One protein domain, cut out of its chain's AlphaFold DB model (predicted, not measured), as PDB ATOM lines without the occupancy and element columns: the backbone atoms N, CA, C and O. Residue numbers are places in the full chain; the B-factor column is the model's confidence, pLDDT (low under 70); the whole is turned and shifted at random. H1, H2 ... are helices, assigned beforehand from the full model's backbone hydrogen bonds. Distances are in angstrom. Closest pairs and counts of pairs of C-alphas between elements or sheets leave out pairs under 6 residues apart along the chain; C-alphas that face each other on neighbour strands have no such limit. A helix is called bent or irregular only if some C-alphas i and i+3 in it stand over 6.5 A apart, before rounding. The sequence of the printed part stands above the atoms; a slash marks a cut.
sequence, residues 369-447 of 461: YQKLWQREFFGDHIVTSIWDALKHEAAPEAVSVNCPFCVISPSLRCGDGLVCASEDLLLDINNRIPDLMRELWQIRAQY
ATOM      1  N   TYR A 369      56.266  14.697 201.163       55.97
ATOM      2  CA  TYR A 369      56.950  13.413 201.245       55.97
ATOM      3  C   TYR A 369      55.991  12.235 201.470       55.97
ATOM      4  O   TYR A 369      56.074  11.230 200.768       55.97
ATOM      5  N   GLN A 370      55.005  12.391 202.358       59.03
ATOM      6  CA  GLN A 370      53.979  11.373 202.595       59.03
ATOM      7  C   GLN A 370      53.236  10.958 201.316       59.03
ATOM      8  O   GLN A 370      53.115   9.768 201.027       59.03
ATOM      9  N   LYS A 371      52.766  11.927 200.525       60.69
ATOM     10  CA  LYS A 371      52.074  11.661 199.251       60.69
ATOM     11  C   LYS A 371      52.991  11.013 198.219       60.69
ATOM     12  O   LYS A 371      52.540  10.160 197.460       60.69
ATOM     13  N   LEU A 372      54.261  11.417 198.181       58.31
ATOM     14  CA  LEU A 372      55.241  10.811 197.286       58.31
ATOM     15  C   LEU A 372      55.469   9.339 197.647       58.31
ATOM     16  O   LEU A 372      55.373   8.474 196.781       58.31
ATOM     17  N   TRP A 373      55.687   9.050 198.929       63.62
ATOM     18  CA  TRP A 373      55.853   7.689 199.428       63.62
ATOM     19  C   TRP A 373      54.611   6.826 199.165       63.62
ATOM     20  O   TRP A 373      54.736   5.716 198.654       63.62
ATOM     21  N   GLN A 374      53.406   7.348 199.428       64.38
ATOM     22  CA  GLN A 374      52.155   6.631 199.153       64.38
ATOM     23  C   GLN A 374      52.017   6.282 197.670       64.38
ATOM     24  O   GLN A 374      51.572   5.186 197.336       64.38
ATOM     25  N   ARG A 375      52.413   7.198 196.780       65.94
ATOM     26  CA  ARG A 375      52.394   6.976 195.335       65.94
ATOM     27  C   ARG A 375      53.386   5.895 194.911       65.94
ATOM     28  O   ARG A 375      53.001   5.021 194.143       65.94
ATOM     29  N   GLU A 376      54.615   5.928 195.422       64.81
ATOM     30  CA  GLU A 376      55.622   4.901 195.124       64.81
ATOM     31  C   GLU A 376      55.190   3.522 195.628       64.81
ATOM     32  O   GLU A 376      55.244   2.556 194.872       64.81
ATOM     33  N   PHE A 377      54.681   3.438 196.861       68.50
ATOM     34  CA  PHE A 377      54.158   2.196 197.430       68.50
ATOM     35  C   PHE A 377      52.993   1.630 196.606       68.50
ATOM     36  O   PHE A 377      52.949   0.439 196.303       68.50
ATOM     37  N   PHE A 378      52.062   2.496 196.199       70.06
ATOM     38  CA  PHE A 378      50.920   2.100 195.385       70.06
ATOM     39  C   PHE A 378      51.349   1.608 193.998       70.06
ATOM     40  O   PHE A 378      50.892   0.562 193.546       70.06
ATOM     41  N   GLY A 379      52.247   2.341 193.331       69.31
ATOM     42  CA  GLY A 379      52.786   1.963 192.026       69.31
ATOM     43  C   GLY A 379      53.562   0.652 192.055       69.31
ATOM     44  O   GLY A 379      53.403  -0.163 191.149       69.31
ATOM     45  N   ASP A 380      54.367   0.430 193.095       75.50
ATOM     46  CA  ASP A 380      55.138  -0.805 193.256       75.50
ATOM     47  C   ASP A 380      54.212  -2.007 193.409       75.50
ATOM     48  O   ASP A 380      54.319  -2.960 192.644       75.50
ATOM     49  N   HIS A 381      53.208  -1.901 194.285       75.75
ATOM     50  CA  HIS A 381      52.223  -2.960 194.470       75.75
ATOM     51  C   HIS A 381      51.499  -3.338 193.174       75.75
ATOM     52  O   HIS A 381      51.281  -4.523 192.923       75.75
ATOM     53  N   ILE A 382      51.131  -2.356 192.344       77.56
ATOM     54  CA  ILE A 382      50.470  -2.628 191.062       77.56
ATOM     55  C   ILE A 382      51.389  -3.416 190.132       77.56
ATOM     56  O   ILE A 382      50.986  -4.459 189.621       77.56
ATOM     57  N   VAL A 383      52.611  -2.926 189.915       83.50
ATOM     58  CA  VAL A 383      53.561  -3.565 188.996       83.50
ATOM     59  C   VAL A 383      53.919  -4.965 189.487       83.50
ATOM     60  O   VAL A 383      53.889  -5.904 188.693       83.50
ATOM     61  N   THR A 384      54.172  -5.137 190.787       83.31
ATOM     62  CA  THR A 384      54.444  -6.447 191.387       83.31
ATOM     63  C   THR A 384      53.255  -7.390 191.249       83.31
ATOM     64  O   THR A 384      53.447  -8.530 190.849       83.31
ATOM     65  N   SER A 385      52.022  -6.928 191.472       84.62
ATOM     66  CA  SER A 385      50.825  -7.769 191.309       84.62
ATOM     67  C   SER A 385      50.637  -8.246 189.866       84.62
ATOM     68  O   SER A 385      50.291  -9.402 189.632       84.62
ATOM     69  N   ILE A 386      50.892  -7.372 188.887       89.50
ATOM     70  CA  ILE A 386      50.854  -7.713 187.456       89.50
ATOM     71  C   ILE A 386      51.953  -8.731 187.123       89.50
ATOM     72  O   ILE A 386      51.692  -9.737 186.463       89.50
ATOM     73  N   TRP A 387      53.175  -8.488 187.599       92.06
ATOM     74  CA  TRP A 387      54.318  -9.373 187.387       92.06
ATOM     75  C   TRP A 387      54.113 -10.755 188.019       92.06
ATOM     76  O   TRP A 387      54.360 -11.781 187.386       92.06
ATOM     77  N   ASP A 388      53.586 -10.804 189.239       88.25
ATOM     78  CA  ASP A 388      53.270 -12.051 189.925       88.25
ATOM     79  C   ASP A 388      52.144 -12.801 189.216       88.25
ATOM     80  O   ASP A 388      52.252 -14.013 189.030       88.25
ATOM     81  N   ALA A 389      51.105 -12.111 188.741       90.31
ATOM     82  CA  ALA A 389      50.058 -12.732 187.935       90.31
ATOM     83  C   ALA A 389      50.617 -13.353 186.641       90.31
ATOM     84  O   ALA A 389      50.231 -14.466 186.281       90.31
ATOM     85  N   LEU A 390      51.568 -12.686 185.975       92.19
ATOM     86  CA  LEU A 390      52.267 -13.238 184.812       92.19
ATOM     87  C   LEU A 390      53.067 -14.498 185.175       92.19
ATOM     88  O   LEU A 390      52.963 -15.507 184.473       92.19
ATOM     89  N   LYS A 391      53.835 -14.473 186.273       88.81
ATOM     90  CA  LYS A 391      54.617 -15.628 186.755       88.81
ATOM     91  C   LYS A 391      53.732 -16.830 187.087       88.81
ATOM     92  O   LYS A 391      54.091 -17.951 186.737       88.81
ATOM     93  N   HIS A 392      52.560 -16.589 187.674       89.38
ATOM     94  CA  HIS A 392      51.560 -17.613 188.002       89.38
ATOM     95  C   HIS A 392      50.641 -17.981 186.831       89.38
ATOM     96  O   HIS A 392      49.646 -18.674 187.027       89.38
ATOM     97  N   GLU A 393      50.969 -17.535 185.619       89.38
ATOM     98  CA  GLU A 393      50.262 -17.914 184.397       89.38
ATOM     99  C   GLU A 393      48.769 -17.552 184.420       89.38
ATOM    100  O   GLU A 393      47.931 -18.219 183.813       89.38
ATOM    101  N   ALA A 394      48.425 -16.451 185.093       88.12
ATOM    102  CA  ALA A 394      47.062 -15.952 185.128       88.12
ATOM    103  C   ALA A 394      46.604 -15.495 183.734       88.12
ATOM    104  O   ALA A 394      47.321 -14.794 183.005       88.12
ATOM    105  N   ALA A 395      45.369 -15.858 183.383       88.69
ATOM    106  CA  ALA A 395      44.723 -15.358 182.176       88.69
ATOM    107  C   ALA A 395      44.579 -13.823 182.256       88.69
ATOM    108  O   ALA A 395      44.181 -13.328 183.314       88.69
ATOM    109  N   PRO A 396      44.845 -13.067 181.171       89.31
ATOM    110  CA  PRO A 396      44.805 -11.602 181.175       89.31
ATOM    111  C   PRO A 396      43.520 -11.003 181.758       89.31
ATOM    112  O   PRO A 396      43.572 -10.020 182.490       89.31
ATOM    113  N   GLU A 397      42.371 -11.608 181.465       88.12
ATOM    114  CA  GLU A 397      41.050 -11.155 181.906       88.12
ATOM    115  C   GLU A 397      40.760 -11.469 183.382       88.12
ATOM    116  O   GLU A 397      39.836 -10.903 183.959       88.12
ATOM    117  N   ALA A 398      41.526 -12.379 183.989       86.31
ATOM    118  CA  ALA A 398      41.392 -12.764 185.392       86.31
ATOM    119  C   ALA A 398      42.302 -11.945 186.323       86.31
ATOM    120  O   ALA A 398      42.173 -12.040 187.545       86.31
ATOM    121  N   VAL A 399      43.223 -11.148 185.769       87.50
ATOM    122  CA  VAL A 399      44.128 -10.314 186.562       87.50
ATOM    123  C   VAL A 399      43.384  -9.087 187.068       87.50
ATOM    124  O   VAL A 399      42.839  -8.304 186.294       87.50
ATOM    125  N   SER A 400      43.405  -8.900 188.384       86.50
ATOM    126  CA  SER A 400      42.910  -7.692 189.036       86.50
ATOM    127  C   SER A 400      43.886  -7.257 190.117       86.50
ATOM    128  O   SER A 400      44.472  -8.082 190.818       86.50
ATOM    129  N   VAL A 401      44.074  -5.948 190.233       81.94
ATOM    130  CA  VAL A 401      44.887  -5.328 191.271       81.94
ATOM    131  C   VAL A 401      43.963  -4.715 192.308       81.94
ATOM    132  O   VAL A 401      43.059  -3.936 191.993       81.94
ATOM    133  N   ASN A 402      44.212  -5.080 193.562       79.88
ATOM    134  CA  ASN A 402      43.506  -4.549 194.715       79.88
ATOM    135  C   ASN A 402      44.226  -3.310 195.257       79.88
ATOM    136  O   ASN A 402      45.414  -3.100 195.015       79.88
ATOM    137  N   CYS A 403      43.520  -2.485 196.032       72.62
ATOM    138  CA  CYS A 403      44.172  -1.374 196.717       72.62
ATOM    139  C   CYS A 403      45.166  -1.918 197.758       72.62
ATOM    140  O   CYS A 403      44.711  -2.566 198.707       72.62
ATOM    141  N   PRO A 404      46.472  -1.597 197.684       67.75
ATOM    142  CA  PRO A 404      47.456  -2.095 198.645       67.75
ATOM    143  C   PRO A 404      47.129  -1.694 200.085       67.75
ATOM    144  O   PRO A 404      47.305  -2.479 201.011       67.75
ATOM    145  N   PHE A 405      46.584  -0.491 200.288       67.19
ATOM    146  CA  PHE A 405      46.197  -0.019 201.618       67.19
ATOM    147  C   PHE A 405      44.980  -0.753 202.183       67.19
ATOM    148  O   PHE A 405      44.876  -0.921 203.396       67.19
ATOM    149  N   CYS A 406      44.055  -1.178 201.319       68.75
ATOM    150  CA  CYS A 406      42.891  -1.939 201.746       68.75
ATOM    151  C   CYS A 406      43.261  -3.411 201.979       68.75
ATOM    152  O   CYS A 406      42.813  -3.969 202.967       68.75
ATOM    153  N   VAL A 407      44.125  -4.020 201.155       65.00
ATOM    154  CA  VAL A 407      44.603  -5.408 201.348       65.00
ATOM    155  C   VAL A 407      45.296  -5.595 202.702       65.00
ATOM    156  O   VAL A 407      45.129  -6.627 203.338       65.00
ATOM    157  N   ILE A 408      46.053  -4.593 203.153       56.69
ATOM    158  CA  ILE A 408      46.785  -4.638 204.430       56.69
ATOM    159  C   ILE A 408      45.882  -4.267 205.621       56.69
ATOM    160  O   ILE A 408      46.227  -4.507 206.777       56.69
ATOM    161  N   SER A 409      44.714  -3.681 205.361       55.25
ATOM    162  CA  SER A 409      43.763  -3.346 206.412       55.25
ATOM    163  C   SER A 409      43.029  -4.597 206.904       55.25
ATOM    164  O   SER A 409      42.469  -5.324 206.081       55.25
ATOM    165  N   PRO A 410      42.929  -4.829 208.227       55.31
ATOM    166  CA  PRO A 410      42.171  -5.954 208.780       55.31
ATOM    167  C   PRO A 410      40.693  -5.955 208.362       55.31
ATOM    168  O   PRO A 410      40.081  -7.009 208.218       55.31
ATOM    169  N   SER A 411      40.127  -4.769 208.119       56.97
ATOM    170  CA  SER A 411      38.748  -4.591 207.661       56.97
ATOM    171  C   SER A 411      38.594  -4.660 206.135       56.97
ATOM    172  O   SER A 411      37.483  -4.495 205.629       56.97
ATOM    173  N   LEU A 412      39.690  -4.888 205.398       59.00
ATOM    174  CA  LEU A 412      39.799  -4.769 203.939       59.00
ATOM    175  C   LEU A 412      39.380  -3.389 203.403       59.00
ATOM    176  O   LEU A 412      38.919  -3.252 202.268       59.00
ATOM    177  N   ARG A 413      39.514  -2.347 204.230       62.84
ATOM    178  CA  ARG A 413      39.096  -0.970 203.925       62.84
ATOM    179  C   ARG A 413      40.196   0.025 204.245       62.84
ATOM    180  O   ARG A 413      40.935  -0.141 205.207       62.84
ATOM    181  N   CYS A 414      40.281   1.085 203.455       58.19
ATOM    182  CA  CYS A 414      41.298   2.118 203.570       58.19
ATOM    183  C   CYS A 414      40.658   3.507 203.401       58.19
ATOM    184  O   CYS A 414      39.736   3.651 202.601       58.19
ATOM    185  N   GLY A 415      41.117   4.510 204.163       56.47
ATOM    186  CA  GLY A 415      40.473   5.833 204.271       56.47
ATOM    187  C   GLY A 415      39.451   5.908 205.417       56.47
ATOM    188  O   GLY A 415      39.575   5.173 206.394       56.47
ATOM    189  N   ASP A 416      38.417   6.748 205.289       54.94
ATOM    190  CA  ASP A 416      37.394   7.024 206.326       54.94
ATOM    191  C   ASP A 416      36.402   5.854 206.578       54.94
ATOM    192  O   ASP A 416      35.248   6.046 206.962       54.94
ATOM    193  N   GLY A 417      36.822   4.609 206.336       54.28
ATOM    194  CA  GLY A 417      36.131   3.388 206.773       54.28
ATOM    195  C   GLY A 417      34.922   2.930 205.944       54.28
ATOM    196  O   GLY A 417      34.410   1.831 206.186       54.28
ATOM    197  N   LEU A 418      34.468   3.708 204.953       55.88
ATOM    198  CA  LEU A 418      33.294   3.354 204.135       55.88
ATOM    199  C   LEU A 418      33.594   3.053 202.659       55.88
ATOM    200  O   LEU A 418      32.918   2.194 202.100       55.88
ATOM    201  N   VAL A 419      34.582   3.704 202.037       61.53
ATOM    202  CA  VAL A 419      34.900   3.554 200.603       61.53
ATOM    203  C   VAL A 419      36.409   3.684 200.390       61.53
ATOM    204  O   VAL A 419      37.050   4.503 201.049       61.53
ATOM    205  N   CYS A 420      36.982   2.881 199.487       66.88
ATOM    206  CA  CYS A 420      38.394   2.983 199.123       66.88
ATOM    207  C   CYS A 420      38.658   4.326 198.427       66.88
ATOM    208  O   CYS A 420      38.119   4.589 197.356       66.88
ATOM    209  N   ALA A 421      39.550   5.149 198.984       63.50
ATOM    210  CA  ALA A 421      39.909   6.447 198.397       63.50
ATOM    211  C   ALA A 421      40.526   6.359 196.982       63.50
ATOM    212  O   ALA A 421      40.618   7.369 196.290       63.50
ATOM    213  N   SER A 422      40.943   5.161 196.557       69.31
ATOM    214  CA  SER A 422      41.540   4.890 195.246       69.31
ATOM    215  C   SER A 422      40.639   4.054 194.330       69.31
ATOM    216  O   SER A 422      41.136   3.534 193.337       69.31
ATOM    217  N   GLU A 423      39.352   3.875 194.652       72.19
ATOM    218  CA  GLU A 423      38.443   2.987 193.905       72.19
ATOM    219  C   GLU A 423      38.352   3.346 192.416       72.19
ATOM    220  O   GLU A 423      38.593   2.485 191.574       72.19
ATOM    221  N   ASP A 424      38.106   4.618 192.090       68.69
ATOM    222  CA  ASP A 424      38.014   5.084 190.697       68.69
ATOM    223  C   ASP A 424      39.325   4.851 189.929       68.69
ATOM    224  O   ASP A 424      39.328   4.354 188.803       68.69
ATOM    225  N   LEU A 425      40.463   5.142 190.570       74.38
ATOM    226  CA  LEU A 425      41.786   4.899 189.993       74.38
ATOM    227  C   LEU A 425      42.023   3.403 189.744       74.38
ATOM    228  O   LEU A 425      42.591   3.027 188.720       74.38
ATOM    229  N   LEU A 426      41.609   2.541 190.674       75.81
ATOM    230  CA  LEU A 426      41.748   1.092 190.541       75.81
ATOM    231  C   LEU A 426      40.832   0.528 189.467       75.81
ATOM    232  O   LEU A 426      41.240  -0.393 188.769       75.81
ATOM    233  N   LEU A 427      39.629   1.075 189.302       80.38
ATOM    234  CA  LEU A 427      38.743   0.710 188.204       80.38
ATOM    235  C   LEU A 427      39.404   1.029 186.857       80.38
ATOM    236  O   LEU A 427      39.478   0.160 185.990       80.38
ATOM    237  N   ASP A 428      39.957   2.233 186.710       76.31
ATOM    238  CA  ASP A 428      40.674   2.647 185.500       76.31
ATOM    239  C   ASP A 428      41.907   1.777 185.221       76.31
ATOM    240  O   ASP A 428      42.148   1.383 184.076       76.31
ATOM    241  N   ILE A 429      42.672   1.437 186.262       82.38
ATOM    242  CA  ILE A 429      43.811   0.520 186.168       82.38
ATOM    243  C   ILE A 429      43.347  -0.869 185.726       82.38
ATOM    244  O   ILE A 429      43.853  -1.395 184.734       82.38
ATOM    245  N   ASN A 430      42.363  -1.450 186.413       87.81
ATOM    246  CA  ASN A 430      41.870  -2.799 186.144       87.81
ATOM    247  C   ASN A 430      41.242  -2.924 184.750       87.81
ATOM    248  O   ASN A 430      41.369  -3.969 184.122       87.81
ATOM    249  N   ASN A 431      40.666  -1.849 184.208       87.81
ATOM    250  CA  ASN A 431      40.188  -1.818 182.825       87.81
ATOM    251  C   ASN A 431      41.324  -1.883 181.787       87.81
ATOM    252  O   ASN A 431      41.103  -2.342 180.669       87.81
ATOM    253  N   ARG A 432      42.537  -1.429 182.133       86.50
ATOM    254  CA  ARG A 432      43.705  -1.377 181.232       86.50
ATOM    255  C   ARG A 432      44.663  -2.558 181.384       86.50
ATOM    256  O   ARG A 432      45.493  -2.774 180.497       86.50
ATOM    257  N   ILE A 433      44.570  -3.298 182.489       90.56
ATOM    258  CA  ILE A 433      45.419  -4.459 182.787       90.56
ATOM    259  C   ILE A 433      45.295  -5.574 181.742       90.56
ATOM    260  O   ILE A 433      46.345  -6.050 181.320       90.56
ATOM    261  N   PRO A 434      44.098  -5.986 181.271       93.38
ATOM    262  CA  PRO A 434      43.996  -7.087 180.314       93.38
ATOM    263  C   PRO A 434      44.781  -6.835 179.023       93.38
ATOM    264  O   PRO A 434      45.437  -7.739 178.509       93.38
ATOM    265  N   ASP A 435      44.762  -5.598 178.522       93.81
ATOM    266  CA  ASP A 435      45.511  -5.212 177.324       93.81
ATOM    267  C   ASP A 435      47.025  -5.277 177.564       93.81
ATOM    268  O   ASP A 435      47.747  -5.881 176.770       93.81
ATOM    269  N   LEU A 436      47.497  -4.741 178.694       94.06
ATOM    270  CA  LEU A 436      48.907  -4.812 179.088       94.06
ATOM    271  C   LEU A 436      49.370  -6.262 179.311       94.06
ATOM    272  O   LEU A 436      50.444  -6.649 178.859       94.06
ATOM    273  N   MET A 437      48.545  -7.083 179.966       95.19
ATOM    274  CA  MET A 437      48.825  -8.493 180.230       95.19
ATOM    275  C   MET A 437      48.958  -9.300 178.940       95.19
ATOM    276  O   MET A 437      49.849 -10.140 178.843       95.19
ATOM    277  N   ARG A 438      48.118  -9.049 177.926       95.31
ATOM    278  CA  ARG A 438      48.243  -9.729 176.625       95.31
ATOM    279  C   ARG A 438      49.586  -9.443 175.955       95.31
ATOM    280  O   ARG A 438      50.190 -10.368 175.418       95.31
ATOM    281  N   GLU A 439      50.068  -8.204 176.016       96.50
ATOM    282  CA  GLU A 439      51.393  -7.847 175.498       96.50
ATOM    283  C   GLU A 439      52.518  -8.489 176.327       96.50
ATOM    284  O   GLU A 439      53.436  -9.078 175.758       96.50
ATOM    285  N   LEU A 440      52.415  -8.479 177.663       94.38
ATOM    286  CA  LEU A 440      53.377  -9.145 178.555       94.38
ATOM    287  C   LEU A 440      53.508 -10.644 178.259       94.38
ATOM    288  O   LEU A 440      54.619 -11.166 178.209       94.38
ATOM    289  N   TRP A 441      52.396 -11.334 178.006       93.50
ATOM    290  CA  TRP A 441      52.396 -12.741 177.597       93.50
ATOM    291  C   TRP A 441      53.113 -12.972 176.263       93.50
ATOM    292  O   TRP A 441      53.868 -13.937 176.127       93.50
ATOM    293  N   GLN A 442      52.906 -12.090 175.281       93.56
ATOM    294  CA  GLN A 442      53.594 -12.178 173.990       93.56
ATOM    295  C   GLN A 442      55.098 -11.946 174.126       93.56
ATOM    296  O   GLN A 442      55.878 -12.647 173.487       93.56
ATOM    297  N   ILE A 443      55.501 -10.976 174.947       92.94
ATOM    298  CA  ILE A 443      56.908 -10.682 175.227       92.94
ATOM    299  C   ILE A 443      57.547 -11.858 175.955       92.94
ATOM    300  O   ILE A 443      58.556 -12.375 175.490       92.94
ATOM    301  N   ARG A 444      56.914 -12.372 177.012       90.38
ATOM    302  CA  ARG A 444      57.392 -13.562 177.723       90.38
ATOM    303  C   ARG A 444      57.653 -14.730 176.775       90.38
ATOM    304  O   ARG A 444      58.715 -15.333 176.836       90.38
ATOM    305  N   ALA A 445      56.732 -15.017 175.855       88.81
ATOM    306  CA  ALA A 445      56.908 -16.092 174.878       88.81
ATOM    307  C   ALA A 445      58.090 -15.865 173.908       88.81
ATOM    308  O   ALA A 445      58.635 -16.828 173.372       88.81
ATOM    309  N   GLN A 446      58.482 -14.610 173.662       88.06
ATOM    310  CA  GLN A 446      59.648 -14.272 172.840       88.06
ATOM    311  C   GLN A 446      60.965 -14.476 173.598       88.06
ATOM    312  O   GLN A 446      61.929 -14.941 172.992       88.06
ATOM    313  N   TYR A 447      60.998 -14.147 174.892       81.25
ATOM    314  CA  TYR A 447      62.198 -14.227 175.731       81.25
ATOM    315  C   TYR A 447      62.427 -15.625 176.327       81.25
ATOM    316  O   TYR A 447      63.546 -16.127 176.270       81.25
TER     317      TYR A 447
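Overview. This is residues 369 to 447 of the 461 residues of an uncharacterized protein of Halorubrum sp. CGM5_25_10-8B (UniProt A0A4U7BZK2). Two long helices, the bent H3 and the unbent H1, meet at one place: the arm H3b packs on the last part of H1, residues 386 to 390, while the arm H3a stays apart from H1. From the end of H1 the link of residues 392 to 403 folds back through the space between H1 and H3a to the short helix H2, and the loop of residues 408 to 422, which holds one end of the longest axis, leads into H3a; the end of H3b makes the other. The printed part has 79 residues with three named helices, H1, H2 and H3 in that order along the chain, and no named strand, and its class is all helix. It is only just compact, close to loose, with a radius of gyration of the C-alphas of 13.9 A, and elongated, with spans of 44 by 26 by 21 A.

Arrangement. H3, residues 423 to 447, was assigned as one helix by its hydrogen bonds, but it is bent: C-alphas 431 and 434 are 7.0 A apart. Its arms, H3a with residues 423 to 431 and H3b with residues 434 to 447, stand at a steep tilt of 47 degrees. H1, residues 369 to 391, touches H3b, with residues 386 to 390 alone against residues 437 to 441 alone. The closest C-alphas of the two are those of Leu 390 and Trp 441, 7.2 A apart. Their lines stand at a steep tilt of 60 degrees, and they run the same way. H1 and H3a are apart. H2, residues 404 to 407, is close to H1 but not clearly touching, the closest C-alphas being those of Phe 378 and Pro 404, 6.3 A apart. H2 is apart from both H3a and H3b. Each O i to N i+4 pair is within hydrogen-bond range in H1, H3a and H3b; H2 is too short for such a pair, and its one O i to N i+3 pair is not within range.

Along the chain. H3a begins at C-alpha 423 (38.443, 2.987, 193.905) and is 12.2 A long from first to last C-alpha. H3b is 20.1 A long and ends at C-alpha 447 (62.198, -14.227, 175.731). H1 is 32.5 A long and begins at C-alpha 369 (56.950, 13.413, 201.245). H2, four residues, measures 5.1 A.

Size, cuts and confidence. The two C-alphas farthest apart are those of Asp 416 and Gln 446, at 45.5 A. The printed part has no cut. The links from H1 to H2, 12 residues, and from H2 to H3, 15 residues, are both long. The mean pLDDT of the printed part is 77.0; 30 residues are under 70, namely 369 to 377, 379, 404 to 422 and 424.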